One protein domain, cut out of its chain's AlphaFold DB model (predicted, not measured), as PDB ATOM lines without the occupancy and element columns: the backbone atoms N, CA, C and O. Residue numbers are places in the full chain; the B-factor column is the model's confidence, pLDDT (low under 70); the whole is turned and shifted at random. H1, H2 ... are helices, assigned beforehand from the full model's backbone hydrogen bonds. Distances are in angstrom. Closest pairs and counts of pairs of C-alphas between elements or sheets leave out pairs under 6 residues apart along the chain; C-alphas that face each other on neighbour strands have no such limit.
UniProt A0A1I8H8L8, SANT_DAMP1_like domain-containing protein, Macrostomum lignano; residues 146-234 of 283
ATOM      1  N   GLU A 146      57.543  91.069  61.581       80.62
ATOM      2  CA  GLU A 146      57.586  92.534  61.518       80.62
ATOM      3  C   GLU A 146      56.935  93.096  60.245       80.62
ATOM      4  O   GLU A 146      56.178  94.068  60.293       80.62
ATOM      5  N   GLN A 147      57.190  92.472  59.090       82.31
ATOM      6  CA  GLN A 147      56.609  92.889  57.811       82.31
ATOM      7  C   GLN A 147      55.102  92.636  57.770       82.31
ATOM      8  O   GLN A 147      54.353  93.413  57.159       82.31
ATOM      9  N   LEU A 148      54.648  91.570  58.433       82.50
ATOM     10  CA  LEU A 148      53.233  91.268  58.561       82.50
ATOM     11  C   LEU A 148      52.530  92.305  59.444       82.50
ATOM     12  O   LEU A 148      51.506  92.855  59.036       82.50
ATOM     13  N   ALA A 149      53.120  92.632  60.598       80.94
ATOM     14  CA  ALA A 149      52.609  93.643  61.525       80.94
ATOM     15  C   ALA A 149      52.579  95.052  60.908       80.94
ATOM     16  O   ALA A 149      51.640  95.815  61.135       80.94
ATOM     17  N   ALA A 150      53.557  95.383  60.062       82.25
ATOM     18  CA  ALA A 150      53.621  96.660  59.350       82.25
ATOM     19  C   ALA A 150      52.553  96.821  58.244       82.25
ATOM     20  O   ALA A 150      52.434  97.897  57.655       82.25
ATOM     21  N   SER A 151      51.776  95.777  57.935       82.00
ATOM     22  CA  SER A 151      50.755  95.786  56.881       82.00
ATOM     23  C   SER A 151      49.330  95.836  57.460       82.00
ATOM     24  O   SER A 151      48.738  94.783  57.711       82.00
ATOM     25  N   PRO A 152      48.698  97.019  57.595       76.88
ATOM     26  CA  PRO A 152      47.370  97.139  58.210       76.88
ATOM     27  C   PRO A 152      46.276  96.360  57.462       76.88
ATOM     28  O   PRO A 152      45.403  95.763  58.087       76.88
ATOM     29  N   ALA A 153      46.356  96.285  56.128       74.81
ATOM     30  CA  ALA A 153      45.429  95.496  55.312       74.81
ATOM     31  C   ALA A 153      45.520  93.983  55.594       74.81
ATOM     32  O   ALA A 153      44.528  93.267  55.485       74.81
ATOM     33  N   LEU A 154      46.702  93.488  55.978       77.75
ATOM     34  CA  LEU A 154      46.893  92.083  56.335       77.75
ATOM     35  C   LEU A 154      46.458  91.797  57.772       77.75
ATOM     36  O   LEU A 154      45.947  90.703  58.024       77.75
ATOM     37  N   ALA A 155      46.602  92.767  58.677       74.56
ATOM     38  CA  ALA A 155      46.176  92.654  60.070       74.56
ATOM     39  C   ALA A 155      44.646  92.529  60.221       74.56
ATOM     40  O   ALA A 155      44.165  91.802  61.082       74.56
ATOM     41  N   GLN A 156      43.865  93.175  59.349       71.75
ATOM     42  CA  GLN A 156      42.393  93.190  59.428       71.75
ATOM     43  C   GLN A 156      41.703  91.949  58.830       71.75
ATOM     44  O   GLN A 156      40.484  91.834  58.878       71.75
ATOM     45  N   SER A 157      42.459  91.010  58.258       77.31
ATOM     46  CA  SER A 157      41.901  89.922  57.434       77.31
ATOM     47  C   SER A 157      41.416  88.680  58.204       77.31
ATOM     48  O   SER A 157      40.966  87.724  57.578       77.31
ATOM     49  N   GLY A 158      41.523  88.653  59.539       85.94
ATOM     50  CA  GLY A 158      41.165  87.470  60.344       85.94
ATOM     51  C   GLY A 158      42.118  86.277  60.162       85.94
ATOM     52  O   GLY A 158      41.747  85.135  60.436       85.94
ATOM     53  N   TRP A 159      43.326  86.541  59.660       90.56
ATOM     54  CA  TRP A 159      44.416  85.578  59.539       90.56
ATOM     55  C   TRP A 159      45.427  85.794  60.651       90.56
ATOM     56  O   TRP A 159      45.937  86.900  60.836       90.56
ATOM     57  N   THR A 160      45.760  84.715  61.338       90.81
ATOM     58  CA  THR A 160      46.867  84.677  62.279       90.81
ATOM     59  C   THR A 160      48.202  84.640  61.539       90.81
ATOM     60  O   THR A 160      48.319  84.292  60.354       90.81
ATOM     61  N   GLU A 161      49.246  85.015  62.258       88.81
ATOM     62  CA  GLU A 161      50.608  84.953  61.758       88.81
ATOM     63  C   GLU A 161      51.044  83.508  61.483       88.81
ATOM     64  O   GLU A 161      51.516  83.211  60.386       88.81
ATOM     65  N   ALA A 162      50.772  82.595  62.422       91.50
ATOM     66  CA  ALA A 162      51.074  81.173  62.283       91.50
ATOM     67  C   ALA A 162      50.412  80.554  61.038       91.50
ATOM     68  O   ALA A 162      51.067  79.821  60.296       91.50
ATOM     69  N   GLU A 163      49.155  80.907  60.746       92.88
ATOM     70  CA  GLU A 163      48.478  80.502  59.505       92.88
ATOM     71  C   GLU A 163      49.195  81.021  58.257       92.88
ATOM     72  O   GLU A 163      49.320  80.316  57.256       92.88
ATOM     73  N   THR A 164      49.667  82.266  58.299       92.25
ATOM     74  CA  THR A 164      50.317  82.908  57.150       92.25
ATOM     75  C   THR A 164      51.691  82.294  56.883       92.25
ATOM     76  O   THR A 164      52.028  82.019  55.730       92.25
ATOM     77  N   LEU A 165      52.462  82.012  57.934       91.25
ATOM     78  CA  LEU A 165      53.743  81.312  57.831       91.25
ATOM     79  C   LEU A 165      53.554  79.878  57.331       91.25
ATOM     80  O   LEU A 165      54.275  79.444  56.431       91.25
ATOM     81  N   HIS A 166      52.539  79.171  57.836       94.12
ATOM     82  CA  HIS A 166      52.190  77.838  57.353       94.12
ATOM     83  C   HIS A 166      51.800  77.852  55.867       94.12
ATOM     84  O   HIS A 166      52.279  77.029  55.084       94.12
ATOM     85  N   LEU A 167      50.998  78.833  55.440       94.81
ATOM     86  CA  LEU A 167      50.652  79.029  54.033       94.81
ATOM     87  C   LEU A 167      51.905  79.214  53.167       94.81
ATOM     88  O   LEU A 167      52.035  78.548  52.141       94.81
ATOM     89  N   LEU A 168      52.835  80.081  53.572       93.81
ATOM     90  CA  LEU A 168      54.084  80.321  52.842       93.81
ATOM     91  C   LEU A 168      54.968  79.072  52.765       93.81
ATOM     92  O   LEU A 168      55.535  78.780  51.709       93.81
ATOM     93  N   GLU A 169      55.050  78.300  53.849       94.00
ATOM     94  CA  GLU A 169      55.757  77.020  53.873       94.00
ATOM     95  C   GLU A 169      55.169  76.047  52.838       94.00
ATOM     96  O   GLU A 169      55.900  75.483  52.015       94.00
ATOM     97  N   LEU A 170      53.841  75.894  52.818       95.56
ATOM     98  CA  LEU A 170      53.150  75.051  51.844       95.56
ATOM     99  C   LEU A 170      53.332  75.568  50.409       95.56
ATOM    100  O   LEU A 170      53.543  74.766  49.497       95.56
ATOM    101  N   MET A 171      53.310  76.888  50.191       95.31
ATOM    102  CA  MET A 171      53.550  77.492  48.873       95.31
ATOM    103  C   MET A 171      54.939  77.152  48.332       95.31
ATOM    104  O   MET A 171      55.057  76.818  47.150       95.31
ATOM    105  N   ARG A 172      55.969  77.171  49.189       92.69
ATOM    106  CA  ARG A 172      57.339  76.768  48.828       92.69
ATOM    107  C   ARG A 172      57.417  75.277  48.533       92.69
ATOM    108  O   ARG A 172      57.891  74.879  47.473       92.69
ATOM    109  N   ARG A 173      56.891  74.447  49.437       92.38
ATOM    110  CA  ARG A 173      56.939  72.979  49.330       92.38
ATOM    111  C   ARG A 173      56.191  72.448  48.109       92.38
ATOM    112  O   ARG A 173      56.637  71.487  47.489       92.38
ATOM    113  N   PHE A 174      55.071  73.072  47.748       94.12
ATOM    114  CA  PHE A 174      54.198  72.622  46.661       94.12
ATOM    115  C   PHE A 174      54.202  73.542  45.439       94.12
ATOM    116  O   PHE A 174      53.334  73.405  44.577       94.12
ATOM    117  N   HIS A 175      55.188  74.438  45.324       92.38
ATOM    118  CA  HIS A 175      55.413  75.274  44.142       92.38
ATOM    119  C   HIS A 175      54.143  76.044  43.715       92.38
ATOM    120  O   HIS A 175      53.758  76.031  42.547       92.38
ATOM    121  N   MET A 176      53.457  76.670  44.679       93.19
ATOM    122  CA  MET A 176      52.204  77.428  44.496       93.19
ATOM    123  C   MET A 176      51.039  76.655  43.855       93.19
ATOM    124  O   MET A 176      50.105  77.234  43.293       93.19
ATOM    125  N   ARG A 177      51.044  75.322  43.937       94.88
ATOM    126  CA  ARG A 177      49.919  74.499  43.477       94.88
ATOM    127  C   ARG A 177      48.794  74.545  44.508       94.88
ATOM    128  O   ARG A 177      48.656  73.626  45.307       94.88
ATOM    129  N   PHE A 178      47.975  75.597  44.462       95.44
ATOM    130  CA  PHE A 178      46.916  75.876  45.449       95.44
ATOM    131  C   PHE A 178      45.986  74.695  45.752       95.44
ATOM    132  O   PHE A 178      45.578  74.537  46.893       95.44
ATOM    133  N   VAL A 179      45.681  73.842  44.770       96.19
ATOM    134  CA  VAL A 179      44.848  72.644  44.993       96.19
ATOM    135  C   VAL A 179      45.520  71.664  45.960       96.19
ATOM    136  O   VAL A 179      44.861  71.122  46.836       96.19
ATOM    137  N   ILE A 180      46.837  71.474  45.839       96.62
ATOM    138  CA  ILE A 180      47.609  70.615  46.749       96.62
ATOM    139  C   ILE A 180      47.797  71.303  48.095       96.62
ATOM    140  O   ILE A 180      47.723  70.656  49.128       96.62
ATOM    141  N   VAL A 181      48.035  72.615  48.094       97.38
ATOM    142  CA  VAL A 181      48.151  73.383  49.339       97.38
ATOM    143  C   VAL A 181      46.867  73.261  50.155       97.38
ATOM    144  O   VAL A 181      46.953  73.001  51.346       97.38
ATOM    145  N   LEU A 182      45.701  73.393  49.518       97.06
ATOM    146  CA  LEU A 182      44.408  73.225  50.175       97.06
ATOM    147  C   LEU A 182      44.243  71.810  50.748       97.06
ATOM    148  O   LEU A 182      43.851  71.666  51.896       97.06
ATOM    149  N   ASP A 183      44.586  70.776  49.976       97.00
ATOM    150  CA  ASP A 183      44.552  69.376  50.431       97.00
ATOM    151  C   ASP A 183      45.493  69.109  51.622       97.00
ATOM    152  O   ASP A 183      45.204  68.308  52.510       97.00
ATOM    153  N   ARG A 184      46.634  69.802  51.662       97.19
ATOM    154  CA  ARG A 184      47.649  69.674  52.714       97.19
ATOM    155  C   ARG A 184      47.498  70.683  53.850       97.19
ATOM    156  O   ARG A 184      48.356  70.691  54.733       97.19
ATOM    157  N   TRP A 185      46.450  71.501  53.829       96.62
ATOM    158  CA  TRP A 185      46.181  72.510  54.846       96.62
ATOM    159  C   TRP A 185      45.835  71.855  56.186       96.62
ATOM    160  O   TRP A 185      44.977  70.971  56.254       96.62
ATOM    161  N   ASP A 186      46.485  72.303  57.262       95.56
ATOM    162  CA  ASP A 186      46.229  71.807  58.615       95.56
ATOM    163  C   ASP A 186      44.921  72.396  59.172       95.56
ATOM    164  O   ASP A 186      44.897  73.377  59.919       95.56
ATOM    165  N   SER A 187      43.807  71.791  58.756       94.06
ATOM    166  CA  SER A 187      42.456  72.220  59.133       94.06
ATOM    167  C   SER A 187      42.143  71.969  60.610       94.06
ATOM    168  O   SER A 187      41.243  72.606  61.150       94.06
ATOM    169  N   GLU A 188      42.873  71.065  61.272       94.25
ATOM    170  CA  GLU A 188      42.703  70.788  62.702       94.25
ATOM    171  C   GLU A 188      43.252  71.936  63.550       94.25
ATOM    172  O   GLU A 188      42.611  72.350  64.515       94.25
ATOM    173  N   LYS A 189      44.414  72.487  63.176       94.62
ATOM    174  CA  LYS A 189      45.034  73.597  63.914       94.62
ATOM    175  C   LYS A 189      44.497  74.966  63.524       94.62
ATOM    176  O   LYS A 189      44.356  75.829  64.384       94.62
ATOM    177  N   PHE A 190      44.242  75.177  62.236       93.38
ATOM    178  CA  PHE A 190      43.948  76.503  61.684       93.38
ATOM    179  C   PHE A 190      42.495  76.674  61.229       93.38
ATOM    180  O   PHE A 190      42.106  77.735  60.747       93.38
ATOM    181  N   GLY A 191      41.675  75.635  61.376       93.56
ATOM    182  CA  GLY A 191      40.307  75.638  60.887       93.56
ATOM    183  C   GLY A 191      40.212  75.523  59.364       93.56
ATOM    184  O   GLY A 191      41.200  75.459  58.624       93.56
ATOM    185  N   HIS A 192      38.971  75.471  58.891       94.25
ATOM    186  CA  HIS A 192      38.668  75.299  57.478       94.25
ATOM    187  C   HIS A 192      38.892  76.601  56.694       94.25
ATOM    188  O   HIS A 192      38.326  77.645  57.023       94.25
ATOM    189  N   ARG A 193      39.661  76.520  55.606       94.50
ATOM    190  CA  ARG A 193      39.886  77.609  54.644       94.50
ATOM    191  C   ARG A 193      39.529  77.132  53.241       94.50
ATOM    192  O   ARG A 193      39.748  75.971  52.910       94.50
ATOM    193  N   THR A 194      38.987  78.015  52.408       94.31
ATOM    194  CA  THR A 194      38.701  77.697  51.000       94.31
ATOM    195  C   THR A 194      39.912  77.966  50.102       94.31
ATOM    196  O   THR A 194      40.884  78.613  50.499       94.31
ATOM    197  N   LEU A 195      39.860  77.484  48.854       95.31
ATOM    198  CA  LEU A 195      40.902  77.755  47.853       95.31
ATOM    199  C   LEU A 195      41.060  79.266  47.630       95.31
ATOM    200  O   LEU A 195      42.164  79.774  47.433       95.31
ATOM    201  N   GLU A 196      39.931  79.961  47.626       95.31
ATOM    202  CA  GLU A 196      39.810  81.378  47.360       95.31
ATOM    203  C   GLU A 196      40.403  82.194  48.512       95.31
ATOM    204  O   GLU A 196      41.150  83.129  48.234       95.31
ATOM    205  N   ASP A 197      40.192  81.776  49.765       94.31
ATOM    206  CA  ASP A 197      40.784  82.420  50.947       94.31
ATOM    207  C   ASP A 197      42.318  82.303  50.946       94.31
ATOM    208  O   ASP A 197      43.023  83.280  51.200       94.31
ATOM    209  N   LEU A 198      42.855  81.121  50.607       95.12
ATOM    210  CA  LEU A 198      44.306  80.901  50.518       95.12
ATOM    211  C   LEU A 198      44.939  81.783  49.432       95.12
ATOM    212  O   LEU A 198      46.008  82.365  49.636       95.12
ATOM    213  N   LYS A 199      44.280  81.899  48.271       94.75
ATOM    214  CA  LYS A 199      44.724  82.775  47.176       94.75
ATOM    215  C   LYS A 199      44.636  84.247  47.564       94.75
ATOM    216  O   LYS A 199      45.589  84.987  47.333       94.75
ATOM    217  N   GLU A 200      43.523  84.664  48.161       93.75
ATOM    218  CA  GLU A 200      43.302  86.033  48.626       93.75
ATOM    219  C   GLU A 200      44.401  86.463  49.595       93.75
ATOM    220  O   GLU A 200      45.033  87.505  49.392       93.75
ATOM    221  N   ARG A 201      44.708  85.609  50.579       93.12
ATOM    222  CA  ARG A 201      45.778  85.855  51.543       93.12
ATOM    223  C   ARG A 201      47.145  85.945  50.873       93.12
ATOM    224  O   ARG A 201      47.871  86.906  51.115       93.12
ATOM    225  N   PHE A 202      47.488  84.984  50.015       93.50
ATOM    226  CA  PHE A 202      48.794  84.942  49.352       93.50
ATOM    227  C   PHE A 202      49.033  86.150  48.433       93.50
ATOM    228  O   PHE A 202      50.070  86.809  48.522       93.50
ATOM    229  N   TYR A 203      48.071  86.489  47.570       92.06
ATOM    230  CA  TYR A 203      48.210  87.634  46.665       92.06
ATOM    231  C   TYR A 203      48.077  88.976  47.392       92.06
ATOM    232  O   TYR A 203      48.708  89.958  46.997       92.06
ATOM    233  N   GLY A 204      47.282  89.042  48.464       90.69
ATOM    234  CA  GLY A 204      47.262  90.184  49.377       90.69
ATOM    235  C   GLY A 204      48.637  90.430  49.995       90.69
ATOM    236  O   GLY A 204      49.129  91.558  49.964       90.69
ATOM    237  N   LEU A 205      49.289  89.363  50.464       91.12
ATOM    238  CA  LEU A 205      50.630  89.419  51.034       91.12
ATOM    239  C   LEU A 205      51.674  89.888  50.016       91.12
ATOM    240  O   LEU A 205      52.433  90.807  50.309       91.12
ATOM    241  N   CYS A 206      51.683  89.320  48.807       90.69
ATOM    242  CA  CYS A 206      52.620  89.731  47.757       90.69
ATOM    243  C   CYS A 206      52.506  91.235  47.458       90.69
ATOM    244  O   CYS A 206      53.515  91.938  47.439       90.69
ATOM    245  N   ARG A 207      51.276  91.748  47.314       90.12
ATOM    246  CA  ARG A 207      51.028  93.180  47.078       90.12
ATOM    247  C   ARG A 207      51.496  94.054  48.238       90.12
ATOM    248  O   ARG A 207      52.069  95.115  48.004       90.12
ATOM    249  N   ALA A 208      51.260  93.625  49.476       89.50
ATOM    250  CA  ALA A 208      51.697  94.363  50.655       89.50
ATOM    251  C   ALA A 208      53.229  94.447  50.728       89.50
ATOM    252  O   ALA A 208      53.778  95.531  50.917       89.50
ATOM    253  N   LEU A 209      53.924  93.331  50.489       89.56
ATOM    254  CA  LEU A 209      55.387  93.285  50.482       89.56
ATOM    255  C   LEU A 209      55.984  94.110  49.333       89.56
ATOM    256  O   LEU A 209      56.982  94.802  49.520       89.56
ATOM    257  N   GLU A 210      55.374  94.089  48.147       89.44
ATOM    258  CA  GLU A 210      55.777  94.956  47.033       89.44
ATOM    259  C   GLU A 210      55.584  96.441  47.357       89.44
ATOM    260  O   GLU A 210      56.464  97.254  47.066       89.44
ATOM    261  N   ALA A 211      54.471  96.801  48.002       89.62
ATOM    262  CA  ALA A 211      54.219  98.168  48.444       89.62
ATOM    263  C   ALA A 211      55.233  98.621  49.508       89.62
ATOM    264  O   ALA A 211      55.750  99.734  49.412       89.62
ATOM    265  N   GLN A 212      55.582  97.758  50.467       88.94
ATOM    266  CA  GLN A 212      56.626  98.033  51.460       88.94
ATOM    267  C   GLN A 212      57.997  98.236  50.807       88.94
ATOM    268  O   GLN A 212      58.695  99.199  51.122       88.94
ATOM    269  N   LYS A 213      58.370  97.376  49.849       89.50
ATOM    270  CA  LYS A 213      59.619  97.517  49.082       89.50
ATOM    271  C   LYS A 213      59.653  98.826  48.289       89.50
ATOM    272  O   LYS A 213      60.686  99.492  48.254       89.50
ATOM    273  N   ALA A 214      58.539  99.215  47.668       91.44
ATOM    274  CA  ALA A 214      58.433 100.480  46.947       91.44
ATOM    275  C   ALA A 214      58.563 101.687  47.890       91.44
ATOM    276  O   ALA A 214      59.338 102.598  47.599       91.44
ATOM    277  N   ALA A 215      57.886 101.650  49.042       90.44
ATOM    278  CA  ALA A 215      57.959 102.691  50.063       90.44
ATOM    279  C   ALA A 215      59.385 102.857  50.614       90.44
ATOM    280  O   ALA A 215      59.888 103.977  50.672       90.44
ATOM    281  N   ALA A 216      60.073 101.753  50.923       90.06
ATOM    282  CA  ALA A 216      61.472 101.772  51.355       90.06
ATOM    283  C   ALA A 216      62.415 102.356  50.286       90.06
ATOM    284  O   ALA A 216      63.415 102.990  50.611       90.06
ATOM    285  N   ALA A 217      62.083 102.185  49.004       93.44
ATOM    286  CA  ALA A 217      62.819 102.761  47.882       93.44
ATOM    287  C   ALA A 217      62.394 104.203  47.525       93.44
ATOM    288  O   ALA A 217      62.878 104.736  46.525       93.44
ATOM    289  N   GLY A 218      61.469 104.820  48.274       92.81
ATOM    290  CA  GLY A 218      60.928 106.153  47.977       92.81
ATOM    291  C   GLY A 218      60.131 106.229  46.668       92.81
ATOM    292  O   GLY A 218      59.987 107.302  46.087       92.81
ATOM    293  N   LYS A 219      59.646 105.089  46.163       92.19
ATOM    294  CA  LYS A 219      58.889 104.976  44.911       92.19
ATOM    295  C   LYS A 219      57.397 104.789  45.198       92.19
ATOM    296  O   LYS A 219      57.040 104.198  46.218       92.19
ATOM    297  N   PRO A 220      56.507 105.236  44.296       89.00
ATOM    298  CA  PRO A 220      55.091 104.918  44.415       89.00
ATOM    299  C   PRO A 220      54.870 103.398  44.309       89.00
ATOM    300  O   PRO A 220      55.617 102.723  43.587       89.00
ATOM    301  N   PRO A 221      53.847 102.848  44.989       85.12
ATOM    302  CA  PRO A 221      53.544 101.426  44.915       85.12
ATOM    303  C   PRO A 221      53.205 101.028  43.469       85.12
ATOM    304  O   PRO A 221      52.487 101.765  42.776       85.12
ATOM    305  N   PRO A 222      53.711  99.878  42.988       85.50
ATOM    306  CA  PRO A 222      53.426  99.415  41.640       85.50
ATOM    307  C   PRO A 222      51.929  99.142  41.482       85.50
ATOM    308  O   PRO A 222      51.285  98.570  42.361       85.50
ATOM    309  N   ARG A 223      51.361  99.549  40.341       84.62
ATOM    310  CA  ARG A 223      49.985  99.185  39.993       84.62
ATOM    311  C   ARG A 223      49.997  97.766  39.427       84.62
ATOM    312  O   ARG A 223      50.634  97.559  38.392       84.62
ATOM    313  N   PRO A 224      49.321  96.798  40.062       81.88
ATOM    314  CA  PRO A 224      49.293  95.441  39.546       81.88
ATOM    315  C   PRO A 224      48.484  95.396  38.245       81.88
ATOM    316  O   PRO A 224      47.408  95.985  38.151       81.88
ATOM    317  N   SER A 225      48.993  94.681  37.241       81.88
ATOM    318  CA  SER A 225      48.266  94.416  35.989       81.88
ATOM    319  C   SER A 225      47.068  93.488  36.199       81.88
ATOM    320  O   SER A 225      46.117  93.514  35.423       81.88
ATOM    321  N   PHE A 226      47.119  92.677  37.255       84.69
ATOM    322  CA  PHE A 226      46.077  91.746  37.646       84.69
ATOM    323  C   PHE A 226      45.844  91.820  39.154       84.69
ATOM    324  O   PHE A 226      46.783  91.718  39.945       84.69
ATOM    325  N   VAL A 227      44.581  91.964  39.550       88.62
ATOM    326  CA  VAL A 227      44.150  91.907  40.947       88.62
ATOM    327  C   VAL A 227      43.286  90.672  41.119       88.62
ATOM    328  O   VAL A 227      42.263  90.532  40.457       88.62
ATOM    329  N   TYR A 228      43.710  89.782  42.012       90.81
ATOM    330  CA  TYR A 228      42.899  88.636  42.390       90.81
ATOM    331  C   TYR A 228      41.669  89.110  43.171       90.81
ATOM    332  O   TYR A 228      41.814  89.718  44.234       90.81
ATOM    333  N   ASP A 229      40.486  88.825  42.634       93.50
ATOM    334  CA  ASP A 229      39.194  89.085  43.265       93.50
ATOM    335  C   ASP A 229      38.611  87.761  43.770       93.50
ATOM    336  O   ASP A 229      38.177  86.899  42.999       93.50
ATOM    337  N   ALA A 230      38.647  87.588  45.089       93.00
ATOM    338  CA  ALA A 230      38.188  86.373  45.739       93.00
ATOM    339  C   ALA A 230      36.664  86.217  45.679       93.00
ATOM    340  O   ALA A 230      36.169  85.096  45.583       93.00
ATOM    341  N   GLU A 231      35.910  87.318  45.709       94.25
ATOM    342  CA  GLU A 231      34.453  87.274  45.617       94.25
ATOM    343  C   GLU A 231      34.011  86.870  44.210       94.25
ATOM    344  O   GLU A 231      33.147  86.002  44.056       94.25
ATOM    345  N   HIS A 232      34.659  87.427  43.186       94.69
ATOM    346  CA  HIS A 232      34.440  87.011  41.805       94.69
ATOM    347  C   HIS A 232      34.721  85.515  41.611       94.69
ATOM    348  O   HIS A 232      33.892  84.804  41.043       94.69
ATOM    349  N   GLU A 233      35.853  85.013  42.111       94.75
ATOM    350  CA  GLU A 233      36.218  83.599  41.964       94.75
ATOM    351  C   GLU A 233      35.283  82.664  42.747       94.75
ATOM    352  O   GLU A 233      34.921  81.604  42.229       94.75
ATOM    353  N   ARG A 234      34.811  83.072  43.935       94.81
ATOM    354  CA  ARG A 234      33.778  82.340  44.691       94.81
ATOM    355  C   ARG A 234      32.487  82.208  43.877       94.81
ATOM    356  O   ARG A 234      32.026  81.090  43.645       94.81
TER     357      ARG A 234
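Overview. This is residues 146 to 234 of the 283 residues of the protein "SANT_DAMP1_like domain-containing protein" of Macrostomum lignano (UniProt A0A1I8H8L8). One long helix, H6, is the spine of this domain: H3 crosses it near its first residues, H4 packs by the same end, and the small H2 packs further along it. Past H6, the long link of residues 217 to 229 folds back along H6 on the side away from H2 and ends in the small H7, which packs by H6's first residues. The printed part has 89 residues, with seven named helices, H1 to H7 in order along the chain, and no named strand, in the class all helix. It is compact, with a radius of gyration of the C-alphas of 13.6 A, and spans 42 by 28 by 24 A.

Along the chain. Find C-alpha 146 at (57.586, 92.534, 61.518), where H1 begins; it runs over residues 146 to 149, 5.1 A long. Next come H2, residues 152 to 155, 5.0 A, and H3, residues 161 to 173, 18.4 A. Read on to H4, residues 178 to 183, 8.5 A, and H5, residues 187 to 190, 5.2 A. H6, residues 195 to 216, runs 31.8 A from C-alpha 195 at (40.902, 77.755, 47.853) to C-alpha 216 at (61.472, 101.772, 51.355). H7, residues 230 to 234, 6.1 A, ends at C-alpha 234 at (33.778, 82.340, 44.691).

Arrangement. Start from H6, the hub, which touches four other helices. H3 touches it, about perpendicular at 82 degrees; the closest C-alphas, of Leu 167 and Leu 198, are 7.5 A apart. H4 touches H6 at a steep tilt of 51 degrees, opposite ways, with C-alphas 182 and 195 closest at 6.2 A. H7 touches H6 with C-alphas 230 and 196 closest at 5.5 A. H2 touches residues 201 to 208 of H6 alone; the closest C-alphas, of Leu 154 and Leu 205, are 7.0 A apart. Look outward to H3 and H4, which touch at a steep tilt of 69.8 degrees, only just short of about perpendicular, opposite ways; C-alphas 170 and 181 are closest at 5.8 A. H5 is close to H3 but not clearly touching, with C-alphas 190 and 163 closest at 6.4 A. H1 and H2 only just touch, with 3 pairs of C-alphas within 8 A, and only at the corner by their link; C-alphas 149 and 155 are closest at 6.7 A. Among the pairs that are apart are H3 and H7. In H3, H4, H6 and H7 every O i to N i+4 pair is within hydrogen-bond range; H1, H2 and H5 are too short for one, and their single O i to N i+3 pair is within range in H1 and H2 but not in H5.

Size, cuts and confidence. The two C-alphas farthest apart, of Glu 188 and Gly 218, are 42.4 A apart. The printed part has no cut. The link from H6 to H7, 13 residues, is long; the other five are tight. The mean pLDDT of the printed part is 90.5, and no printed residue is under 70.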